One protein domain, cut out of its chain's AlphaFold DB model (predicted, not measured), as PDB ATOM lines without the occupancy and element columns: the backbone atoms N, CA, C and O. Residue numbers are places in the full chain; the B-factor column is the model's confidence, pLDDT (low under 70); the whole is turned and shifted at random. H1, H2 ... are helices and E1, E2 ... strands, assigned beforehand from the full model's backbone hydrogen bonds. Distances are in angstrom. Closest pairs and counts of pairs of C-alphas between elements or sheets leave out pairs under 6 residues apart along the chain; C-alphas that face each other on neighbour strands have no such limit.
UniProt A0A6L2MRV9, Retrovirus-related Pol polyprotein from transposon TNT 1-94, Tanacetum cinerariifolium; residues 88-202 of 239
ATOM      1  N   ASN A  88     184.585 226.158 201.377       39.44
ATOM      2  CA  ASN A  88     184.288 226.619 200.004       39.44
ATOM      3  C   ASN A  88     182.799 226.915 199.701       39.44
ATOM      4  O   ASN A  88     182.386 226.780 198.555       39.44
ATOM      5  N   LEU A  89     181.987 227.383 200.658       40.41
ATOM      6  CA  LEU A  89     180.660 227.955 200.327       40.41
ATOM      7  C   LEU A  89     180.421 229.372 200.872       40.41
ATOM      8  O   LEU A  89     179.284 229.812 200.990       40.41
ATOM      9  N   PHE A  90     181.483 230.139 201.131       39.94
ATOM     10  CA  PHE A  90     181.357 231.525 201.607       39.94
ATOM     11  C   PHE A  90     180.550 232.434 200.653       39.94
ATOM     12  O   PHE A  90     179.934 233.392 201.102       39.94
ATOM     13  N   CYS A  91     180.489 232.125 199.351       30.69
ATOM     14  CA  CYS A  91     179.702 232.902 198.385       30.69
ATOM     15  C   CYS A  91     178.208 232.536 198.311       30.69
ATOM     16  O   CYS A  91     177.495 233.163 197.531       30.69
ATOM     17  N   PHE A  92     177.727 231.570 199.100       45.88
ATOM     18  CA  PHE A  92     176.335 231.107 199.035       45.88
ATOM     19  C   PHE A  92     175.520 231.385 200.303       45.88
ATOM     20  O   PHE A  92     174.314 231.169 200.303       45.88
ATOM     21  N   ILE A  93     176.137 231.896 201.370       58.03
ATOM     22  CA  ILE A  93     175.485 232.113 202.668       58.03
ATOM     23  C   ILE A  93     174.452 233.242 202.558       58.03
ATOM     24  O   ILE A  93     174.775 234.368 202.175       58.03
ATOM     25  N   SER A  94     173.204 232.940 202.917       60.25
ATOM     26  CA  SER A  94     172.104 233.898 202.822       60.25
ATOM     27  C   SER A  94     172.285 235.031 203.826       60.25
ATOM     28  O   SER A  94     172.499 234.783 205.018       60.25
ATOM     29  N   THR A  95     172.192 236.278 203.357       64.00
ATOM     30  CA  THR A  95     172.395 237.459 204.211       64.00
ATOM     31  C   THR A  95     171.150 237.876 204.988       64.00
ATOM     32  O   THR A  95     171.252 238.553 206.010       64.00
ATOM     33  N   ILE A  96     169.977 237.436 204.533       71.00
ATOM     34  CA  ILE A  96     168.672 237.842 205.048       71.00
ATOM     35  C   ILE A  96     168.080 236.676 205.844       71.00
ATOM     36  O   ILE A  96     168.059 235.540 205.370       71.00
ATOM     37  N   GLU A  97     167.629 236.949 207.072       78.44
ATOM     38  CA  GLU A  97     166.913 235.961 207.884       78.44
ATOM     39  C   GLU A  97     165.475 235.816 207.357       78.44
ATOM     40  O   GLU A  97     164.726 236.798 207.378       78.44
ATOM     41  N   PRO A  98     165.061 234.623 206.892       81.19
ATOM     42  CA  PRO A  98     163.736 234.415 206.353       81.19
ATOM     43  C   PRO A  98     162.728 234.423 207.493       81.19
ATOM     44  O   PRO A  98     162.925 233.829 208.557       81.19
ATOM     45  N   THR A  99     161.601 235.074 207.249       75.75
ATOM     46  CA  THR A  99     160.514 235.159 208.231       75.75
ATOM     47  C   THR A  99     159.619 233.926 208.188       75.75
ATOM     48  O   THR A  99     158.991 233.569 209.187       75.75
ATOM     49  N   ASN A 100     159.596 233.241 207.039       77.50
ATOM     50  CA  ASN A 100     158.700 232.134 206.741       77.50
ATOM     51  C   ASN A 100     159.439 230.951 206.103       77.50
ATOM     52  O   ASN A 100     160.404 231.119 205.363       77.50
ATOM     53  N   VAL A 101     158.908 229.739 206.302       79.12
ATOM     54  CA  VAL A 101     159.470 228.511 205.703       79.12
ATOM     55  C   VAL A 101     159.469 228.580 204.174       79.12
ATOM     56  O   VAL A 101     160.424 228.153 203.545       79.12
ATOM     57  N   ASN A 102     158.436 229.167 203.565       81.62
ATOM     58  CA  ASN A 102     158.371 229.293 202.106       81.62
ATOM     59  C   ASN A 102     159.490 230.182 201.544       81.62
ATOM     60  O   ASN A 102     159.967 229.911 200.454       81.62
ATOM     61  N   GLU A 103     159.904 231.213 202.285       82.38
ATOM     62  CA  GLU A 103     161.030 232.082 201.924       82.38
ATOM     63  C   GLU A 103     162.354 231.323 202.090       82.38
ATOM     64  O   GLU A 103     163.167 231.286 201.173       82.38
ATOM     65  N   ALA A 104     162.511 230.598 203.200       82.38
ATOM     66  CA  ALA A 104     163.669 229.739 203.445       82.38
ATOM     67  C   ALA A 104     163.851 228.645 202.374       82.38
ATOM     68  O   ALA A 104     164.970 228.346 201.986       82.38
ATOM     69  N   LEU A 105     162.764 228.069 201.850       83.44
ATOM     70  CA  LEU A 105     162.825 227.044 200.797       83.44
ATOM     71  C   LEU A 105     163.254 227.588 199.425       83.44
ATOM     72  O   LEU A 105     163.588 226.796 198.547       83.44
ATOM     73  N   THR A 106     163.230 228.907 199.216       83.69
ATOM     74  CA  THR A 106     163.738 229.504 197.966       83.69
ATOM     75  C   THR A 106     165.257 229.599 197.930       83.69
ATOM     76  O   THR A 106     165.830 229.727 196.850       83.69
ATOM     77  N   ASP A 107     165.903 229.509 199.091       81.69
ATOM     78  CA  ASP A 107     167.337 229.678 199.249       81.69
ATOM     79  C   ASP A 107     167.990 228.344 199.632       81.69
ATOM     80  O   ASP A 107     167.635 227.694 200.620       81.69
ATOM     81  N   GLU A 108     168.975 227.934 198.839       83.38
ATOM     82  CA  GLU A 108     169.691 226.678 199.031       83.38
ATOM     83  C   GLU A 108     170.406 226.614 200.386       83.38
ATOM     84  O   GLU A 108     170.404 225.567 201.035       83.38
ATOM     85  N   SER A 109     170.938 227.732 200.882       79.81
ATOM     86  CA  SER A 109     171.653 227.762 202.160       79.81
ATOM     87  C   SER A 109     170.739 227.509 203.349       79.81
ATOM     88  O   SER A 109     171.116 226.818 204.299       79.81
ATOM     89  N   TRP A 110     169.505 228.005 203.286       84.12
ATOM     90  CA  TRP A 110     168.503 227.726 204.308       84.12
ATOM     91  C   TRP A 110     167.982 226.293 204.221       84.12
ATOM     92  O   TRP A 110     167.778 225.669 205.263       84.12
ATOM     93  N   MET A 111     167.849 225.725 203.017       81.88
ATOM     94  CA  MET A 111     167.543 224.302 202.853       81.88
ATOM     95  C   MET A 111     168.636 223.410 203.446       81.88
ATOM     96  O   MET A 111     168.318 222.461 204.161       81.88
ATOM     97  N   ILE A 112     169.912 223.729 203.206       81.38
ATOM     98  CA  ILE A 112     171.045 223.003 203.793       81.38
ATOM     99  C   ILE A 112     171.006 223.119 205.318       81.38
ATOM    100  O   ILE A 112     171.084 222.099 205.997       81.38
ATOM    101  N   ALA A 113     170.793 224.315 205.872       80.94
ATOM    102  CA  ALA A 113     170.684 224.509 207.318       80.94
ATOM    103  C   ALA A 113     169.507 223.727 207.937       80.94
ATOM    104  O   ALA A 113     169.643 223.137 209.010       80.94
ATOM    105  N   MET A 114     168.353 223.685 207.261       82.88
ATOM    106  CA  MET A 114     167.211 222.860 207.673       82.88
ATOM    107  C   MET A 114     167.542 221.370 207.600       82.88
ATOM    108  O   MET A 114     167.180 220.615 208.502       82.88
ATOM    109  N   GLN A 115     168.247 220.944 206.554       78.00
ATOM    110  CA  GLN A 115     168.654 219.560 206.376       78.00
ATOM    111  C   GLN A 115     169.701 219.135 207.412       78.00
ATOM    112  O   GLN A 115     169.624 218.020 207.915       78.00
ATOM    113  N   GLU A 116     170.648 220.000 207.776       79.50
ATOM    114  CA  GLU A 116     171.625 219.748 208.841       79.50
ATOM    115  C   GLU A 116     170.938 219.516 210.188       79.50
ATOM    116  O   GLU A 116     171.265 218.559 210.889       79.50
ATOM    117  N   GLU A 117     169.946 220.339 210.524       79.88
ATOM    118  CA  GLU A 117     169.134 220.155 211.728       79.88
ATOM    119  C   GLU A 117     168.333 218.842 211.663       79.88
ATOM    120  O   GLU A 117     168.317 218.067 212.622       79.88
ATOM    121  N   LEU A 118     167.727 218.525 210.512       78.19
ATOM    122  CA  LEU A 118     167.041 217.245 210.310       78.19
ATOM    123  C   LEU A 118     167.990 216.049 210.457       78.19
ATOM    124  O   LEU A 118     167.636 215.045 211.075       78.19
ATOM    125  N   ASN A 119     169.218 216.170 209.959       77.56
ATOM    126  CA  ASN A 119     170.245 215.141 210.079       77.56
ATOM    127  C   ASN A 119     170.667 214.926 211.537       77.56
ATOM    128  O   ASN A 119     170.979 213.795 211.903       77.56
ATOM    129  N   GLN A 120     170.625 215.950 212.395       72.12
ATOM    130  CA  GLN A 120     170.846 215.766 213.834       72.12
ATOM    131  C   GLN A 120     169.741 214.924 214.476       72.12
ATOM    132  O   GLN A 120     170.023 214.119 215.364       72.12
ATOM    133  N   PHE A 121     168.489 215.052 214.030       70.75
ATOM    134  CA  PHE A 121     167.423 214.171 214.509       70.75
ATOM    135  C   PHE A 121     167.631 212.724 214.066       70.75
ATOM    136  O   PHE A 121     167.336 211.819 214.847       70.75
ATOM    137  N   VAL A 122     168.155 212.502 212.857       72.06
ATOM    138  CA  VAL A 122     168.516 211.161 212.371       72.06
ATOM    139  C   VAL A 122     169.696 210.599 213.165       72.06
ATOM    140  O   VAL A 122     169.615 209.480 213.650       72.06
ATOM    141  N   ALA A 123     170.755 211.386 213.377       71.81
ATOM    142  CA  ALA A 123     171.937 210.967 214.132       71.81
ATOM    143  C   ALA A 123     171.628 210.611 215.596       71.81
ATOM    144  O   ALA A 123     172.290 209.763 216.183       71.81
ATOM    145  N   ASN A 124     170.613 211.253 216.178       70.94
ATOM    146  CA  ASN A 124     170.152 210.984 217.537       70.94
ATOM    147  C   ASN A 124     169.044 209.903 217.600       70.94
ATOM    148  O   ASN A 124     168.441 209.715 218.660       70.94
ATOM    149  N   ASP A 125     168.738 209.228 216.483       70.50
ATOM    150  CA  ASP A 125     167.663 208.231 216.335       70.50
ATOM    151  C   ASP A 125     166.284 208.733 216.802       70.50
ATOM    152  O   ASP A 125     165.462 207.989 217.351       70.50
ATOM    153  N   VAL A 126     166.026 210.028 216.620       64.06
ATOM    154  CA  VAL A 126     164.821 210.710 217.106       64.06
ATOM    155  C   VAL A 126     163.711 210.699 216.063       64.06
ATOM    156  O   VAL A 126     162.543 210.599 216.435       64.06
ATOM    157  N   TRP A 127     164.040 210.786 214.771       69.56
ATOM    158  CA  TRP A 127     163.054 210.848 213.690       69.56
ATOM    159  C   TRP A 127     163.353 209.833 212.592       69.56
ATOM    160  O   TRP A 127     164.480 209.709 212.130       69.56
ATOM    161  N   GLU A 128     162.297 209.159 212.136       66.00
ATOM    162  CA  GLU A 128     162.295 208.378 210.902       66.00
ATOM    163  C   GLU A 128     161.452 209.133 209.875       66.00
ATOM    164  O   GLU A 128     160.304 209.508 210.157       66.00
ATOM    165  N   LEU A 129     162.029 209.382 208.699       65.19
ATOM    166  CA  LEU A 129     161.317 209.997 207.589       65.19
ATOM    167  C   LEU A 129     160.334 208.973 207.015       65.19
ATOM    168  O   LEU A 129     160.730 208.008 206.368       65.19
ATOM    169  N   VAL A 130     159.044 209.186 207.263       65.31
ATOM    170  CA  VAL A 130     157.978 208.319 206.750       65.31
ATOM    171  C   VAL A 130     157.371 208.981 205.510       65.31
ATOM    172  O   VAL A 130     157.083 210.182 205.558       65.31
ATOM    173  N   PRO A 131     157.152 208.246 204.402       69.56
ATOM    174  CA  PRO A 131     156.454 208.788 203.241       69.56
ATOM    175  C   PRO A 131     155.066 209.295 203.641       69.56
ATOM    176  O   PRO A 131     154.405 208.704 204.494       69.56
ATOM    177  N   GLN A 132     154.621 210.386 203.013       68.69
ATOM    178  CA  GLN A 132     153.362 211.049 203.350       68.69
ATOM    179  C   GLN A 132     152.186 210.048 203.354       68.69
ATOM    180  O   GLN A 132     151.818 209.528 202.294       68.69
ATOM    181  N   PRO A 133     151.562 209.771 204.515       70.25
ATOM    182  CA  PRO A 133     150.417 208.876 204.574       70.25
ATOM    183  C   PRO A 133     149.200 209.550 203.936       70.25
ATOM    184  O   PRO A 133     148.889 210.715 204.199       70.25
ATOM    185  N   LYS A 134     148.488 208.809 203.084       61.41
ATOM    186  CA  LYS A 134     147.270 209.306 202.436       61.41
ATOM    187  C   LYS A 134     146.193 209.529 203.505       61.41
ATOM    188  O   LYS A 134     145.939 208.643 204.316       61.41
ATOM    189  N   ASN A 135     145.537 210.691 203.461       67.12
ATOM    190  CA  ASN A 135     144.393 211.053 204.309       67.12
ATOM    191  C   ASN A 135     144.699 211.393 205.789       67.12
ATOM    192  O   ASN A 135     143.821 211.280 206.643       67.12
ATOM    193  N   MET A 136     145.926 211.825 206.111       64.38
ATOM    194  CA  MET A 136     146.283 212.313 207.452       64.38
ATOM    195  C   MET A 136     146.691 213.790 207.437       64.38
ATOM    196  O   MET A 136     147.244 214.287 206.458       64.38
ATOM    197  N   ILE A 137     146.439 214.479 208.552       59.81
ATOM    198  CA  ILE A 137     146.896 215.854 208.770       59.81
ATOM    199  C   ILE A 137     148.384 215.801 209.117       59.81
ATOM    200  O   ILE A 137     148.778 215.136 210.076       59.81
ATOM    201  N   ILE A 138     149.207 216.492 208.330       63.12
ATOM    202  CA  ILE A 138     150.633 216.643 208.615       63.12
ATOM    203  C   ILE A 138     150.778 217.590 209.805       63.12
ATOM    204  O   ILE A 138     150.240 218.697 209.803       63.12
ATOM    205  N   ILE A 139     151.522 217.153 210.819       63.97
ATOM    206  CA  ILE A 139     151.959 218.026 211.905       63.97
ATOM    207  C   ILE A 139     152.963 219.012 211.312       63.97
ATOM    208  O   ILE A 139     154.083 218.638 210.964       63.97
ATOM    209  N   GLY A 140     152.543 220.268 211.163       60.09
ATOM    210  CA  GLY A 140     153.461 221.347 210.826       60.09
ATOM    211  C   GLY A 140     154.515 221.501 211.922       60.09
ATOM    212  O   GLY A 140     154.242 221.233 213.091       60.09
ATOM    213  N   THR A 141     155.713 221.943 211.554       68.50
ATOM    214  CA  THR A 141     156.736 222.345 212.525       68.50
ATOM    215  C   THR A 141     157.170 223.762 212.200       68.50
ATOM    216  O   THR A 141     157.447 224.081 211.043       68.50
ATOM    217  N   LYS A 142     157.186 224.629 213.212       78.06
ATOM    218  CA  LYS A 142     157.709 225.985 213.073       78.06
ATOM    219  C   LYS A 142     159.234 225.923 213.149       78.06
ATOM    220  O   LYS A 142     159.773 225.263 214.033       78.06
ATOM    221  N   CYS A 143     159.908 226.599 212.227       77.31
ATOM    222  CA  CYS A 143     161.362 226.723 212.236       77.31
ATOM    223  C   CYS A 143     161.755 228.138 212.661       77.31
ATOM    224  O   CYS A 143     161.128 229.110 212.241       77.31
ATOM    225  N   LEU A 144     162.780 228.235 213.502       80.12
ATOM    226  CA  LEU A 144     163.464 229.474 213.838       80.12
ATOM    227  C   LEU A 144     164.740 229.553 212.999       80.12
ATOM    228  O   LEU A 144     165.575 228.649 213.057       80.12
ATOM    229  N   PHE A 145     164.883 230.630 212.235       80.50
ATOM    230  CA  PHE A 145     166.030 230.873 211.367       80.50
ATOM    231  C   PHE A 145     166.917 231.945 211.987       80.50
ATOM    232  O   PHE A 145     166.412 232.977 212.423       80.50
ATOM    233  N   ARG A 146     168.223 231.684 212.083       79.56
ATOM    234  CA  ARG A 146     169.205 232.616 212.650       79.56
ATOM    235  C   ARG A 146     170.513 232.599 211.882       79.56
ATOM    236  O   ARG A 146     171.044 231.531 211.572       79.56
ATOM    237  N   ASN A 147     171.062 233.785 211.657       81.94
ATOM    238  CA  ASN A 147     172.366 233.979 211.050       81.94
ATOM    239  C   ASN A 147     173.453 234.041 212.117       81.94
ATOM    240  O   ASN A 147     173.389 234.794 213.088       81.94
ATOM    241  N   LYS A 148     174.484 233.222 211.935       78.69
ATOM    242  CA  LYS A 148     175.689 233.251 212.748       78.69
ATOM    243  C   LYS A 148     176.685 234.201 212.092       78.69
ATOM    244  O   LYS A 148     177.072 233.976 210.954       78.69
ATOM    245  N   LEU A 149     177.082 235.238 212.818       75.94
ATOM    246  CA  LEU A 149     178.126 236.191 212.438       75.94
ATOM    247  C   LEU A 149     179.506 235.755 212.960       75.94
ATOM    248  O   LEU A 149     179.623 235.216 214.059       75.94
ATOM    249  N   ASP A 150     180.553 236.002 212.190       76.69
ATOM    250  CA  ASP A 150     181.942 235.867 212.628       76.69
ATOM    251  C   ASP A 150     182.430 237.117 213.374       76.69
ATOM    252  O   ASP A 150     181.703 238.090 213.553       76.69
ATOM    253  N   GLU A 151     183.693 237.096 213.807       78.50
ATOM    254  CA  GLU A 151     184.371 238.197 214.515       78.50
ATOM    255  C   GLU A 151     184.383 239.521 213.729       78.50
ATOM    256  O   GLU A 151     184.532 240.583 214.322       78.50
ATOM    257  N   ASN A 152     184.189 239.458 212.409       77.00
ATOM    258  CA  ASN A 152     184.135 240.616 211.516       77.00
ATOM    259  C   ASN A 152     182.692 241.040 211.167       77.00
ATOM    260  O   ASN A 152     182.498 241.718 210.162       77.00
ATOM    261  N   ASP A 153     181.687 240.581 211.922       70.19
ATOM    262  CA  ASP A 153     180.250 240.793 211.666       70.19
ATOM    263  C   ASP A 153     179.771 240.304 210.283       70.19
ATOM    264  O   ASP A 153     178.734 240.713 209.763       70.19
ATOM    265  N   VAL A 154     180.516 239.373 209.686       73.44
ATOM    266  CA  VAL A 154     180.158 238.717 208.425       73.44
ATOM    267  C   VAL A 154     179.432 237.413 208.722       73.44
ATOM    268  O   VAL A 154     179.860 236.655 209.587       73.44
ATOM    269  N   ILE A 155     178.349 237.123 208.002       75.94
ATOM    270  CA  ILE A 155     177.583 235.889 208.206       75.94
ATOM    271  C   ILE A 155     178.425 234.691 207.769       75.94
ATOM    272  O   ILE A 155     178.855 234.597 206.622       75.94
ATOM    273  N   SER A 156     178.650 233.775 208.704       74.31
ATOM    274  CA  SER A 156     179.487 232.592 208.535       74.31
ATOM    275  C   SER A 156     178.722 231.285 208.513       74.31
ATOM    276  O   SER A 156     179.229 230.293 207.993       74.31
ATOM    277  N   GLN A 157     177.500 231.263 209.053       73.69
ATOM    278  CA  GLN A 157     176.640 230.086 208.989       73.69
ATOM    279  C   GLN A 157     175.161 230.455 209.146       73.69
ATOM    280  O   GLN A 157     174.792 231.157 210.089       73.69
ATOM    281  N   ASN A 158     174.297 229.913 208.290       79.31
ATOM    282  CA  ASN A 158     172.850 229.924 208.503       79.31
ATOM    283  C   ASN A 158     172.465 228.759 209.433       79.31
ATOM    284  O   ASN A 158     172.943 227.639 209.261       79.31
ATOM    285  N   LYS A 159     171.618 229.001 210.437       78.88
ATOM    286  CA  LYS A 159     171.121 227.965 211.353       78.88
ATOM    287  C   LYS A 159     169.604 227.947 211.378       78.88
ATOM    288  O   LYS A 159     168.978 228.957 211.689       78.88
ATOM    289  N   ALA A 160     169.026 226.781 211.119       82.38
ATOM    290  CA  ALA A 160     167.608 226.525 211.311       82.38
ATOM    291  C   ALA A 160     167.422 225.632 212.542       82.38
ATOM    292  O   ALA A 160     168.157 224.668 212.723       82.38
ATOM    293  N   ARG A 161     166.450 225.951 213.396       78.94
ATOM    294  CA  ARG A 161     166.070 225.125 214.548       78.94
ATOM    295  C   ARG A 161     164.585 224.836 214.513       78.94
ATOM    296  O   ARG A 161     163.781 225.757 214.381       78.94
ATOM    297  N   HIS A 162     164.220 223.569 214.658       79.88
ATOM    298  CA  HIS A 162     162.816 223.188 214.765       79.88
ATOM    299  C   HIS A 162     162.310 223.476 216.183       79.88
ATOM    300  O   HIS A 162     162.928 223.078 217.170       79.88
ATOM    301  N   ASP A 163     161.182 224.174 216.292       77.50
ATOM    302  CA  ASP A 163     160.576 224.510 217.576       77.50
ATOM    303  C   ASP A 163     159.862 223.288 218.173       77.50
ATOM    304  O   ASP A 163     158.757 222.911 217.774       77.50
ATOM    305  N   ILE A 164     160.505 222.672 219.163       77.19
ATOM    306  CA  ILE A 164     159.978 221.504 219.877       77.19
ATOM    307  C   ILE A 164     158.734 221.874 220.686       77.19
ATOM    308  O   ILE A 164     157.820 221.055 220.805       77.19
ATOM    309  N   MET A 165     158.664 223.100 221.220       70.12
ATOM    310  CA  MET A 165     157.508 223.562 221.989       70.12
ATOM    311  C   MET A 165     156.267 223.585 221.102       70.12
ATOM    312  O   MET A 165     155.203 223.121 221.511       70.12
ATOM    313  N   PHE A 166     156.413 224.031 219.852       74.31
ATOM    314  CA  PHE A 166     155.329 223.992 218.878       74.31
ATOM    315  C   PHE A 166     154.798 222.566 218.669       74.31
ATOM    316  O   PHE A 166     153.586 222.337 218.724       74.31
ATOM    317  N   SER A 167     155.691 221.587 218.497       74.75
ATOM    318  CA  SER A 167     155.309 220.177 218.352       74.75
ATOM    319  C   SER A 167     154.616 219.624 219.606       74.75
ATOM    320  O   SER A 167     153.617 218.913 219.481       74.75
ATOM    321  N   VAL A 168     155.086 219.977 220.810       77.50
ATOM    322  CA  VAL A 168     154.474 219.580 222.095       77.50
ATOM    323  C   VAL A 168     153.067 220.161 222.239       77.50
ATOM    324  O   VAL A 168     152.115 219.418 222.492       77.50
ATOM    325  N   CYS A 169     152.914 221.470 222.032       76.38
ATOM    326  CA  CYS A 169     151.625 222.154 222.127       76.38
ATOM    327  C   CYS A 169     150.612 221.607 221.119       76.38
ATOM    328  O   CYS A 169     149.432 221.480 221.446       76.38
ATOM    329  N   LEU A 170     151.050 221.257 219.904       75.31
ATOM    330  CA  LEU A 170     150.167 220.649 218.915       75.31
ATOM    331  C   LEU A 170     149.709 219.253 219.352       75.31
ATOM    332  O   LEU A 170     148.521 218.954 219.253       75.31
ATOM    333  N   CYS A 171     150.613 218.420 219.879       73.12
ATOM    334  CA  CYS A 171     150.263 217.085 220.369       73.12
ATOM    335  C   CYS A 171     149.276 217.140 221.546       73.12
ATOM    336  O   CYS A 171     148.351 216.331 221.601       73.12
ATOM    337  N   ALA A 172     149.414 218.122 222.442       78.94
ATOM    338  CA  ALA A 172     148.519 218.301 223.587       78.94
ATOM    339  C   ALA A 172     147.052 218.537 223.178       78.94
ATOM    340  O   ALA A 172     146.136 218.080 223.860       78.94
ATOM    341  N   ARG A 173     146.800 219.181 222.027       79.38
ATOM    342  CA  ARG A 173     145.431 219.411 221.518       79.38
ATOM    343  C   ARG A 173     144.692 218.122 221.168       79.38
ATOM    344  O   ARG A 173     143.466 218.098 221.194       79.38
ATOM    345  N   PHE A 174     145.425 217.056 220.859       73.12
ATOM    346  CA  PHE A 174     144.868 215.752 220.499       73.12
ATOM    347  C   PHE A 174     144.862 214.765 221.676       73.12
ATOM    348  O   PHE A 174     144.643 213.574 221.477       73.12
ATOM    349  N   GLN A 175     145.055 215.241 222.913       64.75
ATOM    350  CA  GLN A 175     145.035 214.396 224.113       64.75
ATOM    351  C   GLN A 175     143.664 213.740 224.364       64.75
ATOM    352  O   GLN A 175     143.607 212.662 224.948       64.75
ATOM    353  N   GLY A 176     142.571 214.364 223.908       71.25
ATOM    354  CA  GLY A 176     141.213 213.821 224.040       71.25
ATOM    355  C   GLY A 176     140.885 212.662 223.087       71.25
ATOM    356  O   GLY A 176     139.975 211.895 223.382       71.25
ATOM    357  N   ASP A 177     141.619 212.520 221.976       71.50
ATOM    358  CA  ASP A 177     141.482 211.419 221.005       71.50
ATOM    359  C   ASP A 177     142.854 211.100 220.366       71.50
ATOM    360  O   ASP A 177     143.187 211.587 219.273       71.50
ATOM    361  N   PRO A 178     143.714 210.344 221.073       68.19
ATOM    362  CA  PRO A 178     145.077 210.101 220.633       68.19
ATOM    363  C   PRO A 178     145.111 209.100 219.473       68.19
ATOM    364  O   PRO A 178     145.029 207.886 219.654       68.19
ATOM    365  N   LYS A 179     145.312 209.605 218.252       77.31
ATOM    366  CA  LYS A 179     145.637 208.759 217.091       77.31
ATOM    367  C   LYS A 179     147.041 208.168 217.225       77.31
ATOM    368  O   LYS A 179     147.951 208.804 217.763       77.31
ATOM    369  N   THR A 180     147.241 206.980 216.657       75.44
ATOM    370  CA  THR A 180     148.529 206.259 216.667       75.44
ATOM    371  C   THR A 180     149.691 207.110 216.146       75.44
ATOM    372  O   THR A 180     150.778 207.073 216.714       75.44
ATOM    373  N   SER A 181     149.454 207.952 215.137       73.69
ATOM    374  CA  SER A 181     150.453 208.882 214.595       73.69
ATOM    375  C   SER A 181     150.922 209.941 215.601       73.69
ATOM    376  O   SER A 181     152.118 210.223 215.673       73.69
ATOM    377  N   TYR A 182     150.017 210.505 216.409       73.00
ATOM    378  CA  TYR A 182     150.377 211.476 217.450       73.00
ATOM    379  C   TYR A 182     151.175 210.814 218.569       73.00
ATOM    380  O   TYR A 182     152.130 211.398 219.071       73.00
ATOM    381  N   PHE A 183     150.838 209.573 218.924       75.06
ATOM    382  CA  PHE A 183     151.586 208.823 219.929       75.06
ATOM    383  C   PHE A 183     153.027 208.531 219.482       75.06
ATOM    384  O   PHE A 183     153.957 208.650 220.280       75.06
ATOM    385  N   GLU A 184     153.243 208.221 218.198       76.19
ATOM    386  CA  GLU A 184     154.597 208.129 217.639       76.19
ATOM    387  C   GLU A 184     155.337 209.468 217.718       76.19
ATOM    388  O   GLU A 184     156.475 209.504 218.183       76.19
ATOM    389  N   ALA A 185     154.693 210.582 217.351       73.50
ATOM    390  CA  ALA A 185     155.293 211.913 217.467       73.50
ATOM    391  C   ALA A 185     155.681 212.251 218.920       73.50
ATOM    392  O   ALA A 185     156.791 212.716 219.174       73.50
ATOM    393  N   VAL A 186     154.824 211.931 219.891       79.44
ATOM    394  CA  VAL A 186     155.095 212.127 221.323       79.44
ATOM    395  C   VAL A 186     156.279 211.277 221.791       79.44
ATOM    396  O   VAL A 186     157.174 211.790 222.465       79.44
ATOM    397  N   LYS A 187     156.361 210.002 221.392       81.25
ATOM    398  CA  LYS A 187     157.525 209.149 221.698       81.25
ATOM    399  C   LYS A 187     158.825 209.716 221.125       81.25
ATOM    400  O   LYS A 187     159.863 209.624 221.780       81.25
ATOM    401  N   ARG A 188     158.779 210.309 219.929       78.56
ATOM    402  CA  ARG A 188     159.931 210.980 219.303       78.56
ATOM    403  C   ARG A 188     160.354 212.213 220.100       78.56
ATOM    404  O   ARG A 188     161.532 212.337 220.416       78.56
ATOM    405  N   ILE A 189     159.406 213.053 220.521       81.12
ATOM    406  CA  ILE A 189     159.678 214.215 221.385       81.12
ATOM    407  C   ILE A 189     160.346 213.775 222.696       81.12
ATOM    408  O   ILE A 189     161.390 214.308 223.068       81.12
ATOM    409  N   PHE A 190     159.808 212.760 223.375       80.31
ATOM    410  CA  PHE A 190     160.414 212.253 224.610       80.31
ATOM    411  C   PHE A 190     161.815 211.680 224.392       80.31
ATOM    412  O   PHE A 190     162.692 211.864 225.236       80.31
ATOM    413  N   ARG A 191     162.055 211.012 223.261       82.06
ATOM    414  CA  ARG A 191     163.386 210.517 222.904       82.06
ATOM    415  C   ARG A 191     164.366 211.655 222.655       82.06
ATOM    416  O   ARG A 191     165.488 211.561 223.137       82.06
ATOM    417  N   TYR A 192     163.936 212.720 221.976       78.38
ATOM    418  CA  TYR A 192     164.744 213.922 221.787       78.38
ATOM    419  C   TYR A 192     165.161 214.508 223.132       78.38
ATOM    420  O   TYR A 192     166.349 214.645 223.388       78.38
ATOM    421  N   ILE A 193     164.188 214.767 224.013       78.56
ATOM    422  CA  ILE A 193     164.429 215.336 225.344       78.56
ATOM    423  C   ILE A 193     165.377 214.437 226.142       78.56
ATOM    424  O   ILE A 193     166.303 214.928 226.775       78.56
ATOM    425  N   LYS A 194     165.186 213.113 226.081       79.25
ATOM    426  CA  LYS A 194     166.073 212.143 226.732       79.25
ATOM    427  C   LYS A 194     167.492 212.187 226.150       79.25
ATOM    428  O   LYS A 194     168.457 212.150 226.911       79.25
ATOM    429  N   GLY A 195     167.617 212.271 224.828       76.81
ATOM    430  CA  GLY A 195     168.886 212.342 224.108       76.81
ATOM    431  C   GLY A 195     169.647 213.639 224.371       76.81
ATOM    432  O   GLY A 195     170.865 213.606 224.483       76.81
ATOM    433  N   THR A 196     168.947 214.755 224.574       72.88
ATOM    434  CA  THR A 196     169.539 216.071 224.848       72.88
ATOM    435  C   THR A 196     169.676 216.396 226.335       72.88
ATOM    436  O   THR A 196     170.081 217.499 226.674       72.88
ATOM    437  N   THR A 197     169.444 215.441 227.245       69.00
ATOM    438  CA  THR A 197     169.593 215.654 228.705       69.00
ATOM    439  C   THR A 197     170.983 216.122 229.147       69.00
ATOM    440  O   THR A 197     171.113 216.749 230.195       69.00
ATOM    441  N   HIS A 198     172.022 215.823 228.367       63.44
ATOM    442  CA  HIS A 198     173.395 216.263 228.622       63.44
ATOM    443  C   HIS A 198     173.671 217.697 228.134       63.44
ATOM    444  O   HIS A 198     174.719 218.263 228.443       63.44
ATOM    445  N   LEU A 199     172.744 218.284 227.375       61.06
ATOM    446  CA  LEU A 199     172.798 219.647 226.869       61.06
ATOM    447  C   LEU A 199     171.869 220.502 227.729       61.06
ATOM    448  O   LEU A 199     170.648 220.445 227.617       61.06
ATOM    449  N   GLY A 200     172.449 221.300 228.612       52.72
ATOM    450  CA  GLY A 200     171.703 222.218 229.457       52.72
ATOM    451  C   GLY A 200     172.551 223.428 229.797       52.72
ATOM    452  O   GLY A 200     173.778 223.338 229.863       52.72
ATOM    453  N   LEU A 201     171.897 224.566 230.028       53.47
ATOM    454  CA  LEU A 201     172.554 225.709 230.645       53.47
ATOM    455  C   LEU A 201     172.802 225.353 232.116       53.47
ATOM    456  O   LEU A 201     171.885 225.363 232.939       53.47
ATOM    457  N   TRP A 202     174.025 224.937 232.432       49.97
ATOM    458  CA  TRP A 202     174.401 224.561 233.788       49.97
ATOM    459  C   TRP A 202     174.822 225.797 234.584       49.97
ATOM    460  O   TRP A 202     175.769 226.488 234.215       49.97
TER     461      TRP A 202
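What this domain is: This is residues 88 to 202 of the 239 residues of the protein "Retrovirus-related Pol polyprotein from transposon TNT 1-94" of Tanacetum cinerariifolium (UniProt A0A6L2MRV9). A two-stranded hairpin, E1 and E2, and a helical hairpin, H3 and H4, follow each other end to end along the longest axis, while H2 packs on the strand hairpin, mainly on E2. Residues 130 to 135 of the long loop after H2 and the tail 197 to 202 stick out. The printed part has 115 residues with elements in the order H1 H2 E1 E2 H3 H4, an antiparallel sheet and a mixed class of helices and strands. It is only just loose, close to compact, with a radius of gyration of the C-alphas of 16.4 A and spans of 52 by 39 by 22 A.

How they stand to each other: H1, residues 101 to 104, is close to but not clearly touching H2, residues 108 to 123; their closest C-alphas, of Ala 104 and Trp 110, are 5.3 A apart. The closest C-alphas of H2 and E2, residues 155 to 162, are those of Met 114 and Ala 160, 5.2 A apart. E1, residues 143 to 149, forms an antiparallel hairpin with E2, at 160 degrees between directions; N 146 and O 159 are within hydrogen-bond range at 2.9 A. H3, residues 164 to 173, touches residues 182 to 189 alone of H4, residues 180 to 195; the closest C-alphas, of Cys 171 and Tyr 182, are 6.3 A apart. H3 and H4 form a helical hairpin, opposite ways at a shallow tilt of 34 degrees, only just short of steep. Every O i to N i+4 pair is within hydrogen-bond range in H2 and H4, 5 of 6 in H3; H1 is too short for such a pair.

Where its parts are: H1 begins at C-alpha 101 (159.470, 228.511, 205.703) and measures 4.9 A. H2 measures 21.9 A, E1 19.3 A, E2 20.6 A and H3 14.8 A. H4 measures 22.5 A and ends at C-alpha 195 (168.886, 212.342, 224.108).

The domain as a whole: The C-alphas of Asn 152 and Asp 177, the two farthest apart, are 52.6 A apart. The printed part has no cut, and the link from H2 to E1, 19 residues, is long. Mean pLDDT of the printed part is 72.5, with values under 70 at residues 88 to 95, 126 to 132, 134 to 141, 175, 178 and 197 to 202.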